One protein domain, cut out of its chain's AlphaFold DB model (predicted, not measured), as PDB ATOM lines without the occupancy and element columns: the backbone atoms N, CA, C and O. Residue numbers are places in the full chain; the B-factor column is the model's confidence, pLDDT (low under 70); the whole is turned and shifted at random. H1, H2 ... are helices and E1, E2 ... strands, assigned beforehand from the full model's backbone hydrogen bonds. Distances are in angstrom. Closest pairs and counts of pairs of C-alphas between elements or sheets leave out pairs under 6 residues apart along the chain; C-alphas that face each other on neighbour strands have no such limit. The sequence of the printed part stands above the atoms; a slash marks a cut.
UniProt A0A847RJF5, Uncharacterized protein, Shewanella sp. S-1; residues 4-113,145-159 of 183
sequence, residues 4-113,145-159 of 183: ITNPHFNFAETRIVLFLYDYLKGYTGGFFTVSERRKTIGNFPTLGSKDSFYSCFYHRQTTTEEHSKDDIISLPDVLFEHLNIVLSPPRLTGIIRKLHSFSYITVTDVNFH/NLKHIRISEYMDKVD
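Overview. This is residues 4 to 113 and 145 to 159 of the 183 residues of an uncharacterized protein of Shewanella sp. S-1 (UniProt A0A847RJF5). What does the model look like? It is a twisted four-stranded sheet with helices H1, H3 and H4 over one face, two layers, and a two-stranded hairpin E2 E3 set off at one end, joined to E4 by a tight link. Short H2 and H5 only graze the sheet. What is it made of? The 125 printed residues hold five named helices and six named strands, in the order H1 E1 H2 E2 E3 E4 H3 H4 E5 E6 H5, a mixed class; the mixed sheet runs E4 E1 E6 E5. The whole is compact, with a radius of gyration of the C-alphas of 14.8 A and spans of 44 by 33 by 23 A.

Along the chain. Where do the elements lie before the cut? H1, residues 11 to 23, begins at C-alpha 11 (22.130, -27.306, -10.869) and is 18.0 A long. Then come E1, 30 to 33; H2, 38 to 43; E2, 52 to 56, 13.7 A; E3, 64 to 68, 13.2 A; and E4, 72 to 74. H3, 75 to 83, H4, 89 to 101, 18.3 A, and E5, 105 to 109, follow. What follows the cut? E6, residues 146 to 151, is 16.7 A long, and H5, residues 153 to 158, ends at C-alpha 158 (37.179, -34.339, 3.034).

Arrangement. How are the strands paired? E1 is parallel to E4, with N 33 and O 73 2.8 A apart, and antiparallel to E6, with N 32 and O 147 2.8 A apart. E5 is antiparallel to E6, with N 108 and O 148 2.9 A apart. In the hairpin E2 and E3, N 55 and O 65 are 2.9 A apart. How do the helices sit? H4 is 10.1 A over the sheet, over E6 and E5, slantwise at 48 degrees to E5 on the local plane; its closest C-alphas to E5 are His 100 and Thr 106, 5.4 A. H3, on the same face, only just stands up from the sheet, at 42 degrees; E4, H3 H4, E5 form a split strand-helix-strand unit, two successive strands of one sheet with helices between them along the chain and E1 and E6 between them in the sheet, its crossover right-handed. H1 is on the sheet and close to but not clearly touching H4, the closest C-alphas being Glu 13 and Ile 95, 6.5 A. Are the helix backbones within range? Every O i to N i+4 pair is within hydrogen-bond range in H1, H3, H4 and H5; H2 has 0 of 2, and 2 of 3 O i to N i+3 pairs.

Size, cuts and confidence. How large is it, and where is it cut? The C-alphas farthest apart, of Thr 5 and Lys 50, are 45.4 A apart. Residues 114 to 144 are not printed, and C-alphas 113 and 145 are 13.6 A apart. Where is confidence low? The pLDDT is under 70 at residues 36 to 66, 112 to 113 and 155 to 159; of the links printed whole, none is long.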
ATOM      1  N   ILE A   4      27.405 -28.746  -3.105       72.69
ATOM      2  CA  ILE A   4      26.187 -27.923  -3.114       72.69
ATOM      3  C   ILE A   4      26.540 -26.437  -2.981       72.69
ATOM      4  O   ILE A   4      25.845 -25.583  -3.519       72.69
ATOM      5  N   THR A   5      27.643 -26.128  -2.298       71.69
ATOM      6  CA  THR A   5      28.111 -24.760  -2.059       71.69
ATOM      7  C   THR A   5      29.143 -24.288  -3.081       71.69
ATOM      8  O   THR A   5      29.638 -23.170  -2.958       71.69
ATOM      9  N   ASN A   6      29.483 -25.100  -4.091       78.31
ATOM     10  CA  ASN A   6      30.464 -24.715  -5.102       78.31
ATOM     11  C   ASN A   6      29.835 -23.741  -6.122       78.31
ATOM     12  O   ASN A   6      29.008 -24.168  -6.933       78.31
ATOM     13  N   PRO A   7      30.248 -22.456  -6.156       82.38
ATOM     14  CA  PRO A   7      29.648 -21.454  -7.039       82.38
ATOM     15  C   PRO A   7      29.965 -21.695  -8.519       82.38
ATOM     16  O   PRO A   7      29.352 -21.093  -9.399       82.38
ATOM     17  N   HIS A   8      30.931 -22.566  -8.817       85.00
ATOM     18  CA  HIS A   8      31.303 -22.888 -10.184       85.00
ATOM     19  C   HIS A   8      30.382 -23.924 -10.817       85.00
ATOM     20  O   HIS A   8      30.507 -24.130 -12.023       85.00
ATOM     21  N   PHE A   9      29.477 -24.568 -10.072       86.25
ATOM     22  CA  PHE A   9      28.552 -25.556 -10.621       86.25
ATOM     23  C   PHE A   9      27.138 -25.035 -10.801       86.25
ATOM     24  O   PHE A   9      26.583 -24.340  -9.957       86.25
ATOM     25  N   ASN A  10      26.537 -25.417 -11.929       89.81
ATOM     26  CA  ASN A  10      25.101 -25.260 -12.117       89.81
ATOM     27  C   ASN A  10      24.336 -26.444 -11.508       89.81
ATOM     28  O   ASN A  10      24.903 -27.472 -11.141       89.81
ATOM     29  N   PHE A  11      23.015 -26.307 -11.456       89.12
ATOM     30  CA  PHE A  11      22.130 -27.306 -10.869       89.12
ATOM     31  C   PHE A  11      22.284 -28.711 -11.480       89.12
ATOM     32  O   PHE A  11      22.309 -29.701 -10.749       89.12
ATOM     33  N   ALA A  12      22.431 -28.817 -12.805       90.06
ATOM     34  CA  ALA A  12      22.606 -30.106 -13.473       90.06
ATOM     35  C   ALA A  12      23.954 -30.751 -13.119       90.06
ATOM     36  O   ALA A  12      24.000 -31.934 -12.798       90.06
ATOM     37  N   GLU A  13      25.038 -29.971 -13.117       92.25
ATOM     38  CA  GLU A  13      26.378 -30.421 -12.718       92.25
ATOM     39  C   GLU A  13      26.381 -30.944 -11.277       92.25
ATOM     40  O   GLU A  13      26.868 -32.044 -11.025       92.25
ATOM     41  N   THR A  14      25.753 -30.212 -10.354       91.44
ATOM     42  CA  THR A  14      25.600 -30.621  -8.953       91.44
ATOM     43  C   THR A  14      24.839 -31.939  -8.816       91.44
ATOM     44  O   THR A  14      25.297 -32.838  -8.107       91.44
ATOM     45  N   ARG A  15      23.710 -32.097  -9.525       93.62
ATOM     46  CA  ARG A  15      22.935 -33.350  -9.523       93.62
ATOM     47  C   ARG A  15      23.738 -34.523 -10.072       93.62
ATOM     48  O   ARG A  15      23.689 -35.600  -9.491       93.62
ATOM     49  N   ILE A  16      24.496 -34.309 -11.147       94.38
ATOM     50  CA  ILE A  16      25.338 -35.348 -11.750       94.38
ATOM     51  C   ILE A  16      26.429 -35.797 -10.775       94.38
ATOM     52  O   ILE A  16      26.641 -36.995 -10.641       94.38
ATOM     53  N   VAL A  17      27.099 -34.882 -10.062       91.81
ATOM     54  CA  VAL A  17      28.120 -35.281  -9.072       91.81
ATOM     55  C   VAL A  17      27.503 -36.077  -7.933       91.81
ATOM     56  O   VAL A  17      28.048 -37.110  -7.565       91.81
ATOM     57  N   LEU A  18      26.390 -35.598  -7.369       91.19
ATOM     58  CA  LEU A  18      25.698 -36.284  -6.275       91.19
ATOM     59  C   LEU A  18      25.261 -37.687  -6.694       91.19
ATOM     60  O   LEU A  18      25.487 -38.643  -5.961       91.19
ATOM     61  N   PHE A  19      24.701 -37.805  -7.897       93.38
ATOM     62  CA  PHE A  19      24.331 -39.086  -8.473       93.38
ATOM     63  C   PHE A  19      25.539 -40.003  -8.657       93.38
ATOM     64  O   PHE A  19      25.498 -41.135  -8.205       93.38
ATOM     65  N   LEU A  20      26.622 -39.530  -9.282       92.25
ATOM     66  CA  LEU A  20      27.822 -40.345  -9.483       92.25
ATOM     67  C   LEU A  20      28.430 -40.792  -8.152       92.25
ATOM     68  O   LEU A  20      28.898 -41.921  -8.061       92.25
ATOM     69  N   TYR A  21      28.407 -39.923  -7.138       89.44
ATOM     70  CA  TYR A  21      28.864 -40.245  -5.789       89.44
ATOM     71  C   TYR A  21      28.073 -41.401  -5.182       89.44
ATOM     72  O   TYR A  21      28.679 -42.341  -4.685       89.44
ATOM     73  N   ASP A  22      26.744 -41.350  -5.261       89.31
ATOM     74  CA  ASP A  22      25.872 -42.412  -4.757       89.31
ATOM     75  C   ASP A  22      25.986 -43.698  -5.594       89.31
ATOM     76  O   ASP A  22      26.215 -44.778  -5.055       89.31
ATOM     77  N   TYR A  23      25.942 -43.571  -6.922       90.69
ATOM     78  CA  TYR A  23      25.975 -44.684  -7.874       90.69
ATOM     79  C   TYR A  23      27.280 -45.487  -7.823       90.69
ATOM     80  O   TYR A  23      27.272 -46.704  -7.983       90.69
ATOM     81  N   LEU A  24      28.414 -44.815  -7.602       89.69
ATOM     82  CA  LEU A  24      29.734 -45.450  -7.516       89.69
ATOM     83  C   LEU A  24      30.167 -45.734  -6.072       89.69
ATOM     84  O   LEU A  24      31.284 -46.209  -5.850       89.69
ATOM     85  N   LYS A  25      29.314 -45.461  -5.079       83.62
ATOM     86  CA  LYS A  25      29.646 -45.671  -3.671       83.62
ATOM     87  C   LYS A  25      29.902 -47.153  -3.400       83.62
ATOM     88  O   LYS A  25      29.052 -47.997  -3.652       83.62
ATOM     89  N   GLY A  26      31.073 -47.464  -2.849       75.44
ATOM     90  CA  GLY A  26      31.472 -48.844  -2.550       75.44
ATOM     91  C   GLY A  26      32.044 -49.620  -3.742       75.44
ATOM     92  O   GLY A  26      32.452 -50.764  -3.561       75.44
ATOM     93  N   TYR A  27      32.142 -49.001  -4.922       79.81
ATOM     94  CA  TYR A  27      32.800 -49.572  -6.097       79.81
ATOM     95  C   TYR A  27      34.174 -48.929  -6.322       79.81
ATOM     96  O   TYR A  27      34.416 -47.777  -5.962       79.81
ATOM     97  N   THR A  28      35.090 -49.660  -6.960       78.44
ATOM     98  CA  THR A  28      36.417 -49.140  -7.346       78.44
ATOM     99  C   THR A  28      36.355 -48.156  -8.517       78.44
ATOM    100  O   THR A  28      37.355 -47.496  -8.811       78.44
ATOM    101  N   GLY A  29      35.193 -48.051  -9.166       86.19
ATOM    102  CA  GLY A  29      34.924 -47.245 -10.348       86.19
ATOM    103  C   GLY A  29      33.881 -47.892 -11.247       86.19
ATOM    104  O   GLY A  29      33.400 -48.986 -10.969       86.19
ATOM    105  N   GLY A  30      33.548 -47.210 -12.340       88.25
ATOM    106  CA  GLY A  30      32.719 -47.757 -13.410       88.25
ATOM    107  C   GLY A  30      33.232 -47.344 -14.785       88.25
ATOM    108  O   GLY A  30      33.842 -46.277 -14.946       88.25
ATOM    109  N   PHE A  31      32.992 -48.192 -15.784       87.25
ATOM    110  CA  PHE A  31      33.335 -47.918 -17.174       87.25
ATOM    111  C   PHE A  31      32.129 -47.355 -17.907       87.25
ATOM    112  O   PHE A  31      31.083 -47.986 -18.014       87.25
ATOM    113  N   PHE A  32      32.291 -46.149 -18.433       88.50
ATOM    114  CA  PHE A  32      31.208 -45.390 -19.023       88.50
ATOM    115  C   PHE A  32      31.533 -44.960 -20.441       88.50
ATOM    116  O   PHE A  32      32.634 -44.480 -20.724       88.50
ATOM    117  N   THR A  33      30.539 -45.029 -21.318       87.81
ATOM    118  CA  THR A  33      30.551 -44.266 -22.560       87.81
ATOM    119  C   THR A  33      29.808 -42.944 -22.400       87.81
ATOM    120  O   THR A  33      28.778 -42.869 -21.737       87.81
ATOM    121  N   VAL A  34      30.339 -41.882 -23.013       84.62
ATOM    122  CA  VAL A  34      29.694 -40.554 -23.083       84.62
ATOM    123  C   VAL A  34      28.872 -40.355 -24.362       84.62
ATOM    124  O   VAL A  34      28.371 -39.260 -24.609       84.62
ATOM    125  N   SER A  35      28.754 -41.392 -25.194       76.94
ATOM    126  CA  SER A  35      27.942 -41.396 -26.409       76.94
ATOM    127  C   SER A  35      26.694 -42.251 -26.207       76.94
ATOM    128  O   SER A  35      26.792 -43.366 -25.709       76.94
ATOM    129  N   GLU A  36      25.545 -41.767 -26.680       60.47
ATOM    130  CA  GLU A  36      24.269 -42.510 -26.697       60.47
ATOM    131  C   GLU A  36      24.351 -43.801 -27.530       60.47
ATOM    132  O   GLU A  36      23.570 -44.738 -27.376       60.47
ATOM    133  N   ARG A  37      25.315 -43.889 -28.452       53.97
ATOM    134  CA  ARG A  37      25.476 -45.063 -29.303       53.97
ATOM    135  C   ARG A  37      26.433 -46.052 -28.647       53.97
ATOM    136  O   ARG A  37      27.626 -46.045 -28.967       53.97
ATOM    137  N   ARG A  38      25.883 -47.020 -27.895       47.91
ATOM    138  CA  ARG A  38      26.570 -48.302 -27.585       47.91
ATOM    139  C   ARG A  38      27.241 -48.901 -28.837       47.91
ATOM    140  O   ARG A  38      28.306 -49.495 -28.768       47.91
ATOM    141  N   LYS A  39      26.660 -48.665 -30.021       39.53
ATOM    142  CA  LYS A  39      27.138 -49.157 -31.326       39.53
ATOM    143  C   LYS A  39      28.486 -48.592 -31.799       39.53
ATOM    144  O   LYS A  39      29.081 -49.172 -32.699       39.53
ATOM    145  N   THR A  40      29.000 -47.508 -31.213       40.69
ATOM    146  CA  THR A  40      30.319 -46.953 -31.599       40.69
ATOM    147  C   THR A  40      31.492 -47.626 -30.876       40.69
ATOM    148  O   THR A  40      32.644 -47.362 -31.210       40.69
ATOM    149  N   ILE A  41      31.206 -48.539 -29.938       43.75
ATOM    150  CA  ILE A  41      32.186 -49.431 -29.290       43.75
ATOM    151  C   ILE A  41      32.852 -50.362 -30.328       43.75
ATOM    152  O   ILE A  41      33.970 -50.827 -30.123       43.75
ATOM    153  N   GLY A  42      32.216 -50.572 -31.492       37.25
ATOM    154  CA  GLY A  42      32.742 -51.387 -32.596       37.25
ATOM    155  C   GLY A  42      34.039 -50.877 -33.241       37.25
ATOM    156  O   GLY A  42      34.695 -51.644 -33.932       37.25
ATOM    157  N   ASN A  43      34.444 -49.630 -32.976       39.03
ATOM    158  CA  ASN A  43      35.714 -49.057 -33.436       39.03
ATOM    159  C   ASN A  43      36.671 -48.782 -32.269       39.03
ATOM    160  O   ASN A  43      37.347 -47.756 -32.241       39.03
ATOM    161  N   PHE A  44      36.743 -49.686 -31.294       50.47
ATOM    162  CA  PHE A  44      37.949 -49.819 -30.488       50.47
ATOM    163  C   PHE A  44      38.870 -50.820 -31.188       50.47
ATOM    164  O   PHE A  44      38.811 -52.009 -30.863       50.47
ATOM    165  N   PRO A  45      39.690 -50.402 -32.178       43.44
ATOM    166  CA  PRO A  45      40.762 -51.264 -32.631       43.44
ATOM    167  C   PRO A  45      41.603 -51.557 -31.384       43.44
ATOM    168  O   PRO A  45      42.126 -50.646 -30.744       43.44
ATOM    169  N   THR A  46      41.607 -52.822 -30.969       49.00
ATOM    170  CA  THR A  46      42.521 -53.382 -29.964       49.00
ATOM    171  C   THR A  46      42.463 -52.778 -28.550       49.00
ATOM    172  O   THR A  46      43.483 -52.342 -28.027       49.00
ATOM    173  N   LEU A  47      41.305 -52.796 -27.875       53.25
ATOM    174  CA  LEU A  47      41.253 -52.587 -26.407       53.25
ATOM    175  C   LEU A  47      41.391 -53.880 -25.581       53.25
ATOM    176  O   LEU A  47      41.551 -53.814 -24.363       53.25
ATOM    177  N   GLY A  48      41.376 -55.040 -26.240       54.94
ATOM    178  CA  GLY A  48      41.504 -56.355 -25.618       54.94
ATOM    179  C   GLY A  48      41.097 -57.472 -26.576       54.94
ATOM    180  O   GLY A  48      41.210 -57.316 -27.796       54.94
ATOM    181  N   SER A  49      40.642 -58.598 -26.027       56.53
ATOM    182  CA  SER A  49      40.158 -59.740 -26.805       56.53
ATOM    183  C   SER A  49      38.763 -59.473 -27.410       56.53
ATOM    184  O   SER A  49      38.226 -58.363 -27.323       56.53
ATOM    185  N   LYS A  50      38.169 -60.476 -28.075       59.53
ATOM    186  CA  LYS A  50      36.910 -60.327 -28.827       59.53
ATOM    187  C   LYS A  50      35.787 -59.694 -27.985       59.53
ATOM    188  O   LYS A  50      35.075 -58.849 -28.525       59.53
ATOM    189  N   ASP A  51      35.760 -59.907 -26.668       61.00
ATOM    190  CA  ASP A  51      34.668 -59.457 -25.789       61.00
ATOM    191  C   ASP A  51      35.121 -58.785 -24.476       61.00
ATOM    192  O   ASP A  51      34.290 -58.404 -23.656       61.00
ATOM    193  N   SER A  52      36.425 -58.554 -24.296       61.41
ATOM    194  CA  SER A  52      36.980 -57.962 -23.072       61.41
ATOM    195  C   SER A  52      37.939 -56.803 -23.342       61.41
ATOM    196  O   SER A  52      38.405 -56.598 -24.469       61.41
ATOM    197  N   PHE A  53      38.217 -56.015 -22.306       67.12
ATOM    198  CA  PHE A  53      39.268 -55.003 -22.297       67.12
ATOM    199  C   PHE A  53      40.048 -55.032 -20.981       67.12
ATOM    200  O   PHE A  53      39.557 -55.500 -19.957       67.12
ATOM    201  N   TYR A  54      41.282 -54.536 -21.014       60.75
ATOM    202  CA  TYR A  54      42.196 -54.612 -19.876       60.75
ATOM    203  C   TYR A  54      42.409 -53.244 -19.225       60.75
ATOM    204  O   TYR A  54      42.550 -52.227 -19.909       60.75
ATOM    205  N   SER A  55      42.493 -53.220 -17.896       60.50
ATOM    206  CA  SER A  55      42.881 -52.044 -17.112       60.50
ATOM    207  C   SER A  55      44.048 -52.377 -16.177       60.50
ATOM    208  O   SER A  55      44.215 -53.519 -15.758       60.50
ATOM    209  N   CYS A  56      44.887 -51.386 -15.868       46.97
ATOM    210  CA  CYS A  56      46.016 -51.544 -14.951       46.97
ATOM    211  C   CYS A  56      46.008 -50.407 -13.929       46.97
ATOM    212  O   CYS A  56      45.883 -49.233 -14.290       46.97
ATOM    213  N   PHE A  57      46.197 -50.734 -12.651       48.56
ATOM    214  CA  PHE A  57      46.373 -49.726 -11.611       48.56
ATOM    215  C   PHE A  57      47.830 -49.265 -11.573       48.56
ATOM    216  O   PHE A  57      48.737 -50.068 -11.364       48.56
ATOM    217  N   TYR A  58      48.063 -47.956 -11.714       40.62
ATOM    218  CA  TYR A  58      49.411 -47.366 -11.702       40.62
ATOM    219  C   TYR A  58      50.223 -47.729 -10.442       40.62
ATOM    220  O   TYR A  58      51.437 -47.910 -10.513       40.62
ATOM    221  N   HIS A  59      49.555 -47.900  -9.296       46.47
ATOM    222  CA  HIS A  59      50.196 -48.279  -8.030       46.47
ATOM    223  C   HIS A  59      50.477 -49.780  -7.877       46.47
ATOM    224  O   HIS A  59      51.214 -50.165  -6.974       46.47
ATOM    225  N   ARG A  60      49.923 -50.631  -8.745       47.44
ATOM    226  CA  ARG A  60      50.074 -52.091  -8.701       47.44
ATOM    227  C   ARG A  60      50.490 -52.610 -10.072       47.44
ATOM    228  O   ARG A  60      49.799 -53.454 -10.619       47.44
ATOM    229  N   GLN A  61      51.592 -52.084 -10.618       44.19
ATOM    230  CA  GLN A  61      52.112 -52.270 -11.993       44.19
ATOM    231  C   GLN A  61      52.131 -53.715 -12.558       44.19
ATOM    232  O   GLN A  61      52.465 -53.908 -13.721       44.19
ATOM    233  N   THR A  62      51.782 -54.726 -11.767       43.47
ATOM    234  CA  THR A  62      51.726 -56.149 -12.104       43.47
ATOM    235  C   THR A  62      50.314 -56.742 -12.192       43.47
ATOM    236  O   THR A  62      50.183 -57.875 -12.645       43.47
ATOM    237  N   THR A  63      49.249 -56.040 -11.787       48.31
ATOM    238  CA  THR A  63      47.874 -56.577 -11.823       48.31
ATOM    239  C   THR A  63      47.093 -55.962 -12.981       48.31
ATOM    240  O   THR A  63      46.677 -54.804 -12.922       48.31
ATOM    241  N   THR A  64      46.925 -56.740 -14.050       55.22
ATOM    242  CA  THR A  64      46.000 -56.408 -15.139       55.22
ATOM    243  C   THR A  64      44.635 -56.977 -14.775       55.22
ATOM    244  O   THR A  64      44.526 -58.178 -14.544       55.22
ATOM    245  N   GLU A  65      43.615 -56.130 -14.703       62.75
ATOM    246  CA  GLU A  65      42.230 -56.569 -14.537       62.75
ATOM    247  C   GLU A  65      41.550 -56.620 -15.901       62.75
ATOM    248  O   GLU A  65      41.594 -55.651 -16.667       62.75
ATOM    249  N   GLU A  66      40.949 -57.767 -16.199       68.06
ATOM    250  CA  GLU A  66      40.117 -57.979 -17.375       68.06
ATOM    251  C   GLU A  66      38.670 -57.606 -17.053       68.06
ATOM    252  O   GLU A  66      38.126 -58.028 -16.035       68.06
ATOM    253  N   HIS A  67      38.064 -56.817 -17.932       72.81
ATOM    254  CA  HIS A  67      36.692 -56.335 -17.822       72.81
ATOM    255  C   HIS A  67      35.907 -56.772 -19.051       72.81
ATOM    256  O   HIS A  67      36.433 -56.740 -20.172       72.81
ATOM    257  N   SER A  68      34.653 -57.170 -18.860       76.50
ATOM    258  CA  SER A  68      33.768 -57.476 -19.980       76.50
ATOM    259  C   SER A  68      33.360 -56.177 -20.666       76.50
ATOM    260  O   SER A  68      33.113 -55.159 -20.021       76.50
ATOM    261  N   LYS A  69      33.217 -56.190 -21.994       75.12
ATOM    262  CA  LYS A  69      32.586 -55.060 -22.699       75.12
ATOM    263  C   LYS A  69      31.143 -54.824 -22.241       75.12
ATOM    264  O   LYS A  69      30.656 -53.706 -22.395       75.12
ATOM    265  N   ASP A  70      30.495 -55.834 -21.664       78.44
ATOM    266  CA  ASP A  70      29.159 -55.715 -21.070       78.44
ATOM    267  C   ASP A  70      29.149 -54.854 -19.796       78.44
ATOM    268  O   ASP A  70      28.114 -54.279 -19.461       78.44
ATOM    269  N   ASP A  71      30.304 -54.673 -19.147       80.56
ATOM    270  CA  ASP A  71      30.461 -53.789 -17.984       80.56
ATOM    271  C   ASP A  71      30.474 -52.300 -18.389       80.56
ATOM    272  O   ASP A  71      30.509 -51.408 -17.539       80.56
ATOM    273  N   ILE A  72      30.459 -52.001 -19.697       83.69
ATOM    274  CA  ILE A  72      30.433 -50.634 -20.218       83.69
ATOM    275  C   ILE A  72      29.004 -50.095 -20.193       83.69
ATOM    276  O   ILE A  72      28.128 -50.506 -20.958       83.69
ATOM    277  N   ILE A  73      28.802 -49.065 -19.384       88.44
ATOM    278  CA  ILE A  73      27.505 -48.432 -19.176       88.44
ATOM    279  C   ILE A  73      27.394 -47.150 -20.011       88.44
ATOM    280  O   ILE A  73      28.339 -46.373 -20.143       88.44
ATOM    281  N   SER A  74      26.220 -46.893 -20.587       88.88
ATOM    282  CA  SER A  74      25.935 -45.613 -21.246       88.88
ATOM    283  C   SER A  74      25.603 -44.560 -20.199       88.88
ATOM    284  O   SER A  74      24.529 -44.583 -19.603       88.88
ATOM    285  N   LEU A  75      26.529 -43.629 -19.959       91.44
ATOM    286  CA  LEU A  75      26.298 -42.555 -18.998       91.44
ATOM    287  C   LEU A  75      25.135 -41.635 -19.409       91.44
ATOM    288  O   LEU A  75      24.362 -41.283 -18.526       91.44
ATOM    289  N   PRO A  76      24.948 -41.262 -20.695       91.38
ATOM    290  CA  PRO A  76      23.746 -40.545 -21.116       91.38
ATOM    291  C   PRO A  76      22.450 -41.264 -20.727       91.38
ATOM    292  O   PRO A  76      21.567 -40.626 -20.159       91.38
ATOM    293  N   ASP A  77      22.363 -42.578 -20.965       90.75
ATOM    294  CA  ASP A  77      21.151 -43.360 -20.678       90.75
ATOM    295  C   ASP A  77      20.874 -43.400 -19.172       90.75
ATOM    296  O   ASP A  77      19.756 -43.133 -18.740       90.75
ATOM    297  N   VAL A  78      21.912 -43.636 -18.364       92.88
ATOM    298  CA  VAL A  78      21.813 -43.651 -16.898       92.88
ATOM    299  C   VAL A  78      21.382 -42.287 -16.347       92.88
ATOM    300  O   VAL A  78      20.522 -42.205 -15.472       92.88
ATOM    301  N   LEU A  79      21.946 -41.190 -16.858       94.25
ATOM    302  CA  LEU A  79      21.555 -39.845 -16.425       94.25
ATOM    303  C   LEU A  79      20.125 -39.495 -16.853       94.25
ATOM    304  O   LEU A  79      19.419 -38.799 -16.117       94.25
ATOM    305  N   PHE A  80      19.682 -39.974 -18.013       93.25
ATOM    306  CA  PHE A  80      18.301 -39.821 -18.447       93.25
ATOM    307  C   PHE A  80      17.349 -40.607 -17.537       93.25
ATOM    308  O   PHE A  80      16.420 -40.018 -16.991       93.25
ATOM    309  N   GLU A  81      17.620 -41.890 -17.303       94.00
ATOM    310  CA  GLU A  81      16.773 -42.783 -16.506       94.00
ATOM    311  C   GLU A  81      16.637 -42.319 -15.049       94.00
ATOM    312  O   GLU A  81      15.528 -42.233 -14.523       94.00
ATOM    313  N   HIS A  82      17.747 -41.957 -14.401       95.00
ATOM    314  CA  HIS A  82      17.737 -41.640 -12.972       95.00
ATOM    315  C   HIS A  82      17.498 -40.162 -12.660       95.00
ATOM    316  O   HIS A  82      16.972 -39.833 -11.596       95.00
ATOM    317  N   LEU A  83      17.905 -39.245 -13.545       94.62
ATOM    318  CA  LEU A  83      17.855 -37.806 -13.263       94.62
ATOM    319  C   LEU A  83      16.949 -37.020 -14.210       94.62
ATOM    320  O   LEU A  83      16.729 -35.828 -13.948       94.62
ATOM    321  N   ASN A  84      16.424 -37.651 -15.265       94.69
ATOM    322  CA  ASN A  84      15.730 -36.991 -16.369       94.69
ATOM    323  C   ASN A  84      16.586 -35.865 -16.984       94.69
ATOM    324  O   ASN A  84      16.116 -34.752 -17.228       94.69
ATOM    325  N   ILE A  85      17.889 -36.125 -17.147       93.31
ATOM    326  CA  ILE A  85      18.855 -35.183 -17.719       93.31
ATOM    327  C   ILE A  85      19.271 -35.676 -19.104       93.31
ATOM    328  O   ILE A  85      19.881 -36.732 -19.234       93.31
ATOM    329  N   VAL A  86      19.004 -34.865 -20.129       91.94
ATOM    330  CA  VAL A  86      19.461 -35.101 -21.505       91.94
ATOM    331  C   VAL A  86      20.589 -34.126 -21.824       91.94
ATOM    332  O   VAL A  86      20.432 -32.910 -21.701       91.94
ATOM    333  N   LEU A  87      21.744 -34.654 -22.224       89.56
ATOM    334  CA  LEU A  87      22.933 -33.864 -22.536       89.56
ATOM    335  C   LEU A  87      23.558 -34.350 -23.833       89.56
ATOM    336  O   LEU A  87      23.753 -35.545 -24.026       89.56
ATOM    337  N   SER A  88      23.977 -33.411 -24.680       89.00
ATOM    338  CA  SER A  88      24.789 -33.768 -25.840       89.00
ATOM    339  C   SER A  88      26.144 -34.348 -25.395       89.00
ATOM    340  O   SER A  88      26.700 -33.897 -24.384       89.00
ATOM    341  N   PRO A  89      26.746 -35.284 -26.157       85.94
ATOM    342  CA  PRO A  89      28.042 -35.873 -25.809       85.94
ATOM    343  C   PRO A  89      29.160 -34.848 -25.518       85.94
ATOM    344  O   PRO A  89      29.899 -35.036 -24.543       85.94
ATOM    345  N   PRO A  90      29.290 -33.727 -26.266       86.88
ATOM    346  CA  PRO A  90      30.265 -32.686 -25.938       86.88
ATOM    347  C   PRO A  90      29.984 -32.010 -24.593       86.88
ATOM    348  O   PRO A  90      30.914 -31.745 -23.828       86.88
ATOM    349  N   ARG A  91      28.707 -31.755 -24.273       90.19
ATOM    350  CA  ARG A  91      28.315 -31.122 -23.010       90.19
ATOM    351  C   ARG A  91      28.576 -32.049 -21.830       90.19
ATOM    352  O   ARG A  91      29.175 -31.604 -20.854       90.19
ATOM    353  N   LEU A  92      28.206 -33.324 -21.946       91.00
ATOM    354  CA  LEU A  92      28.493 -34.341 -20.935       91.00
ATOM    355  C   LEU A  92      30.002 -34.496 -20.718       91.00
ATOM    356  O   LEU A  92      30.469 -34.456 -19.584       91.00
ATOM    357  N   THR A  93      30.785 -34.574 -21.797       88.88
ATOM    358  CA  THR A  93      32.253 -34.630 -21.710       88.88
ATOM    359  C   THR A  93      32.825 -33.410 -20.985       88.88
ATOM    360  O   THR A  93      33.708 -33.557 -20.141       88.88
ATOM    361  N   GLY A  94      32.313 -32.212 -21.281       90.25
ATOM    362  CA  GLY A  94      32.709 -30.977 -20.605       90.25
ATOM    363  C   GLY A  94      32.407 -31.002 -19.108       90.25
ATOM    364  O   GLY A  94      33.275 -30.653 -18.312       90.25
ATOM    365  N   ILE A  95      31.218 -31.475 -18.723       92.62
ATOM    366  CA  ILE A  95      30.834 -31.643 -17.315       92.62
ATOM    367  C   ILE A  95      31.794 -32.617 -16.634       92.62
ATOM    368  O   ILE A  95      32.444 -32.236 -15.671       92.62
ATOM    369  N   ILE A  96      31.979 -33.822 -17.174       92.00
ATOM    370  CA  ILE A  96      32.856 -34.849 -16.592       92.00
ATOM    371  C   ILE A  96      34.296 -34.351 -16.412       92.00
ATOM    372  O   ILE A  96      34.888 -34.544 -15.351       92.00
ATOM    373  N   ARG A  97      34.848 -33.629 -17.396       89.69
ATOM    374  CA  ARG A  97      36.174 -32.999 -17.266       89.69
ATOM    375  C   ARG A  97      36.210 -31.939 -16.171       89.69
ATOM    376  O   ARG A  97      37.173 -31.884 -15.417       89.69
ATOM    377  N   LYS A  98      35.165 -31.121 -16.059       90.25
ATOM    378  CA  LYS A  98      35.056 -30.107 -15.009       90.25
ATOM    379  C   LYS A  98      35.006 -30.751 -13.622       90.25
ATOM    380  O   LYS A  98      35.746 -30.338 -12.739       90.25
ATOM    381  N   LEU A  99      34.196 -31.796 -13.444       91.31
ATOM    382  CA  LEU A  99      34.119 -32.547 -12.186       91.31
ATOM    383  C   LEU A  99      35.471 -33.172 -11.814       91.31
ATOM    384  O   LEU A  99      35.848 -33.158 -10.642       91.31
ATOM    385  N   HIS A 100      36.213 -33.658 -12.813       89.62
ATOM    386  CA  HIS A 100      37.582 -34.137 -12.642       89.62
ATOM    387  C   HIS A 100      38.545 -33.034 -12.190       89.62
ATOM    388  O   HIS A 100      39.300 -33.238 -11.246       89.62
ATOM    389  N   SER A 101      38.497 -31.848 -12.804       86.94
ATOM    390  CA  SER A 101      39.353 -30.713 -12.430       86.94
ATOM    391  C   SER A 101      39.115 -30.205 -11.009       86.94
ATOM    392  O   SER A 101      40.048 -29.727 -10.372       86.94
ATOM    393  N   PHE A 102      37.888 -30.317 -10.499       87.44
ATOM    394  CA  PHE A 102      37.567 -30.001  -9.105       87.44
ATOM    395  C   PHE A 102      37.795 -31.181  -8.145       87.44
ATOM    396  O   PHE A 102      37.415 -31.102  -6.979       87.44
ATOM    397  N   SER A 103      38.406 -32.274  -8.615       87.88
ATOM    398  CA  SER A 103      38.710 -33.461  -7.812       87.88
ATOM    399  C   SER A 103      37.480 -34.088  -7.152       87.88
ATOM    400  O   SER A 103      37.598 -34.680  -6.079       87.88
ATOM    401  N   TYR A 104      36.303 -33.975  -7.777       87.75
ATOM    402  CA  TYR A 104      35.096 -34.659  -7.309       87.75
ATOM    403  C   TYR A 104      35.045 -36.113  -7.778       87.75
ATOM    404  O   TYR A 104      34.642 -37.007  -7.039       87.75
ATOM    405  N   ILE A 105      35.522 -36.339  -8.997       90.44
ATOM    406  CA  ILE A 105      35.718 -37.655  -9.597       90.44
ATOM    407  C   ILE A 105      37.130 -37.730 -10.174       90.44
ATOM    408  O   ILE A 105      37.753 -36.704 -10.441       90.44
ATOM    409  N   THR A 106      37.631 -38.931 -10.423       89.38
ATOM    410  CA  THR A 106      38.801 -39.166 -11.271       89.38
ATOM    411  C   THR A 106      38.340 -39.774 -12.582       89.38
ATOM    412  O   THR A 106      37.580 -40.740 -12.583       89.38
ATOM    413  N   VAL A 107      38.797 -39.209 -13.699       87.19
ATOM    414  CA  VAL A 107      38.435 -39.674 -15.039       87.19
ATOM    415  C   VAL A 107      39.699 -40.134 -15.738       87.19
ATOM    416  O   VAL A 107      40.644 -39.367 -15.906       87.19
ATOM    417  N   THR A 108      39.706 -41.389 -16.165       82.00
ATOM    418  CA  THR A 108      40.770 -41.948 -16.991       82.00
ATOM    419  C   THR A 108      40.172 -42.322 -18.335       82.00
ATOM    420  O   THR A 108      39.277 -43.161 -18.413       82.00
ATOM    421  N   ASP A 109      40.637 -41.676 -19.401       78.12
ATOM    422  CA  ASP A 109      40.237 -42.056 -20.752       78.12
ATOM    423  C   ASP A 109      40.808 -43.444 -21.066       78.12
ATOM    424  O   ASP A 109      42.007 -43.684 -20.915       78.12
ATOM    425  N   VAL A 110      39.953 -44.370 -21.490       74.75
ATOM    426  CA  VAL A 110      40.345 -45.755 -21.760       74.75
ATOM    427  C   VAL A 110      40.605 -45.888 -23.253       74.75
ATOM    428  O   VAL A 110      39.685 -45.811 -24.063       74.75
ATOM    429  N   ASN A 111      41.867 -46.033 -23.635       70.62
ATOM    430  CA  ASN A 111      42.290 -46.298 -25.006       70.62
ATOM    431  C   ASN A 111      43.520 -47.220 -24.982       70.62
ATOM    432  O   ASN A 111      44.200 -47.312 -23.959       70.62
ATOM    433  N   PHE A 112      43.806 -47.890 -26.101       64.75
ATOM    434  CA  PHE A 112      44.970 -48.777 -26.216       64.75
ATOM    435  C   PHE A 112      46.276 -48.070 -25.828       64.75
ATOM    436  O   PHE A 112      47.097 -48.616 -25.095       64.75
ATOM    437  N   HIS A 113      46.445 -46.828 -26.270       64.25
ATOM    438  CA  HIS A 113      47.649 -46.032 -26.047       64.25
ATOM    439  C   HIS A 113      47.895 -45.650 -24.580       64.25
ATOM    440  O   HIS A 113      49.019 -45.308 -24.228       64.25
ATOM    441  N   ASN A 145      35.911 -42.264 -26.201       73.69
ATOM    442  CA  ASN A 145      34.502 -42.409 -25.873       73.69
ATOM    443  C   ASN A 145      34.306 -43.231 -24.598       73.69
ATOM    444  O   ASN A 145      33.282 -43.046 -23.948       73.69
ATOM    445  N   LEU A 146      35.261 -44.103 -24.251       79.62
ATOM    446  CA  LEU A 146      35.239 -44.911 -23.036       79.62
ATOM    447  C   LEU A 146      36.036 -44.224 -21.930       79.62
ATOM    448  O   LEU A 146      37.181 -43.807 -22.121       79.62
ATOM    449  N   LYS A 147      35.410 -44.109 -20.766       85.06
ATOM    450  CA  LYS A 147      35.946 -43.424 -19.597       85.06
ATOM    451  C   LYS A 147      35.810 -44.331 -18.393       85.06
ATOM    452  O   LYS A 147      34.721 -44.810 -18.106       85.06
ATOM    453  N   HIS A 148      36.897 -44.518 -17.670       86.38
ATOM    454  CA  HIS A 148      36.841 -45.062 -16.327       86.38
ATOM    455  C   HIS A 148      36.620 -43.898 -15.361       86.38
ATOM    456  O   HIS A 148      37.443 -42.979 -15.302       86.38
ATOM    457  N   ILE A 149      35.491 -43.907 -14.656       90.88
ATOM    458  CA  ILE A 149      35.103 -42.860 -13.710       90.88
ATOM    459  C   ILE A 149      35.130 -43.441 -12.302       90.88
ATOM    460  O   ILE A 149      34.564 -44.501 -12.051       90.88
ATOM    461  N   ARG A 150      35.787 -42.731 -11.386       90.19
ATOM    462  CA  ARG A 150      35.939 -43.107  -9.977       90.19
ATOM    463  C   ARG A 150      35.606 -41.937  -9.075       90.19
ATOM    464  O   ARG A 150      35.784 -40.789  -9.484       90.19
ATOM    465  N   ILE A 151      35.203 -42.211  -7.840       89.44
ATOM    466  CA  ILE A 151      35.174 -41.173  -6.810       89.44
ATOM    467  C   ILE A 151      36.610 -40.818  -6.440       89.44
ATOM    468  O   ILE A 151      37.492 -41.672  -6.369       89.44
ATOM    469  N   SER A 152      36.865 -39.521  -6.305       84.94
ATOM    470  CA  SER A 152      38.180 -39.036  -5.915       84.94
ATOM    471  C   SER A 152      38.444 -39.382  -4.449       84.94
ATOM    472  O   SER A 152      37.673 -38.999  -3.574       84.94
ATOM    473  N   GLU A 153      39.577 -40.019  -4.149       77.69
ATOM    474  CA  GLU A 153      39.970 -40.296  -2.757       77.69
ATOM    475  C   GLU A 153      40.084 -39.016  -1.915       77.69
ATOM    476  O   GLU A 153      39.929 -39.038  -0.694       77.69
ATOM    477  N   TYR A 154      40.381 -37.882  -2.558       71.62
ATOM    478  CA  TYR A 154      40.405 -36.593  -1.877       71.62
ATOM    479  C   TYR A 154      39.005 -36.202  -1.392       71.62
ATOM    480  O   TYR A 154      38.879 -35.749  -0.258       71.62
ATOM    481  N   MET A 155      37.971 -36.436  -2.210       68.44
ATOM    482  CA  MET A 155      36.562 -36.245  -1.837       68.44
ATOM    483  C   MET A 155      36.199 -37.079  -0.612       68.44
ATOM    484  O   MET A 155      35.657 -36.531   0.342       68.44
ATOM    485  N   ASP A 156      36.558 -38.363  -0.604       62.66
ATOM    486  CA  ASP A 156      36.252 -39.256   0.520       62.66
ATOM    487  C   ASP A 156      36.947 -38.813   1.816       62.66
ATOM    488  O   ASP A 156      36.362 -38.869   2.896       62.66
ATOM    489  N   LYS A 157      38.178 -38.295   1.722       64.12
ATOM    490  CA  LYS A 157      38.928 -37.778   2.882       64.12
ATOM    491  C   LYS A 157      38.336 -36.488   3.457       64.12
ATOM    492  O   LYS A 157      38.417 -36.270   4.669       64.12
ATOM    493  N   VAL A 158      37.779 -35.619   2.611       56.50
ATOM    494  CA  VAL A 158      37.179 -34.339   3.034       56.50
ATOM    495  C   VAL A 158      35.677 -34.433   3.289       56.50
ATOM    496  O   VAL A 158      35.082 -33.456   3.754       56.50
ATOM    497  N   ASP A 159      35.044 -35.575   3.012       57.62
ATOM    498  CA  ASP A 159      33.631 -35.744   3.300       57.62
ATOM    499  C   ASP A 159      33.379 -35.857   4.808       57.62
ATOM    500  O   ASP A 159      33.551 -36.888   5.453       57.62
TER     501      ASP A 159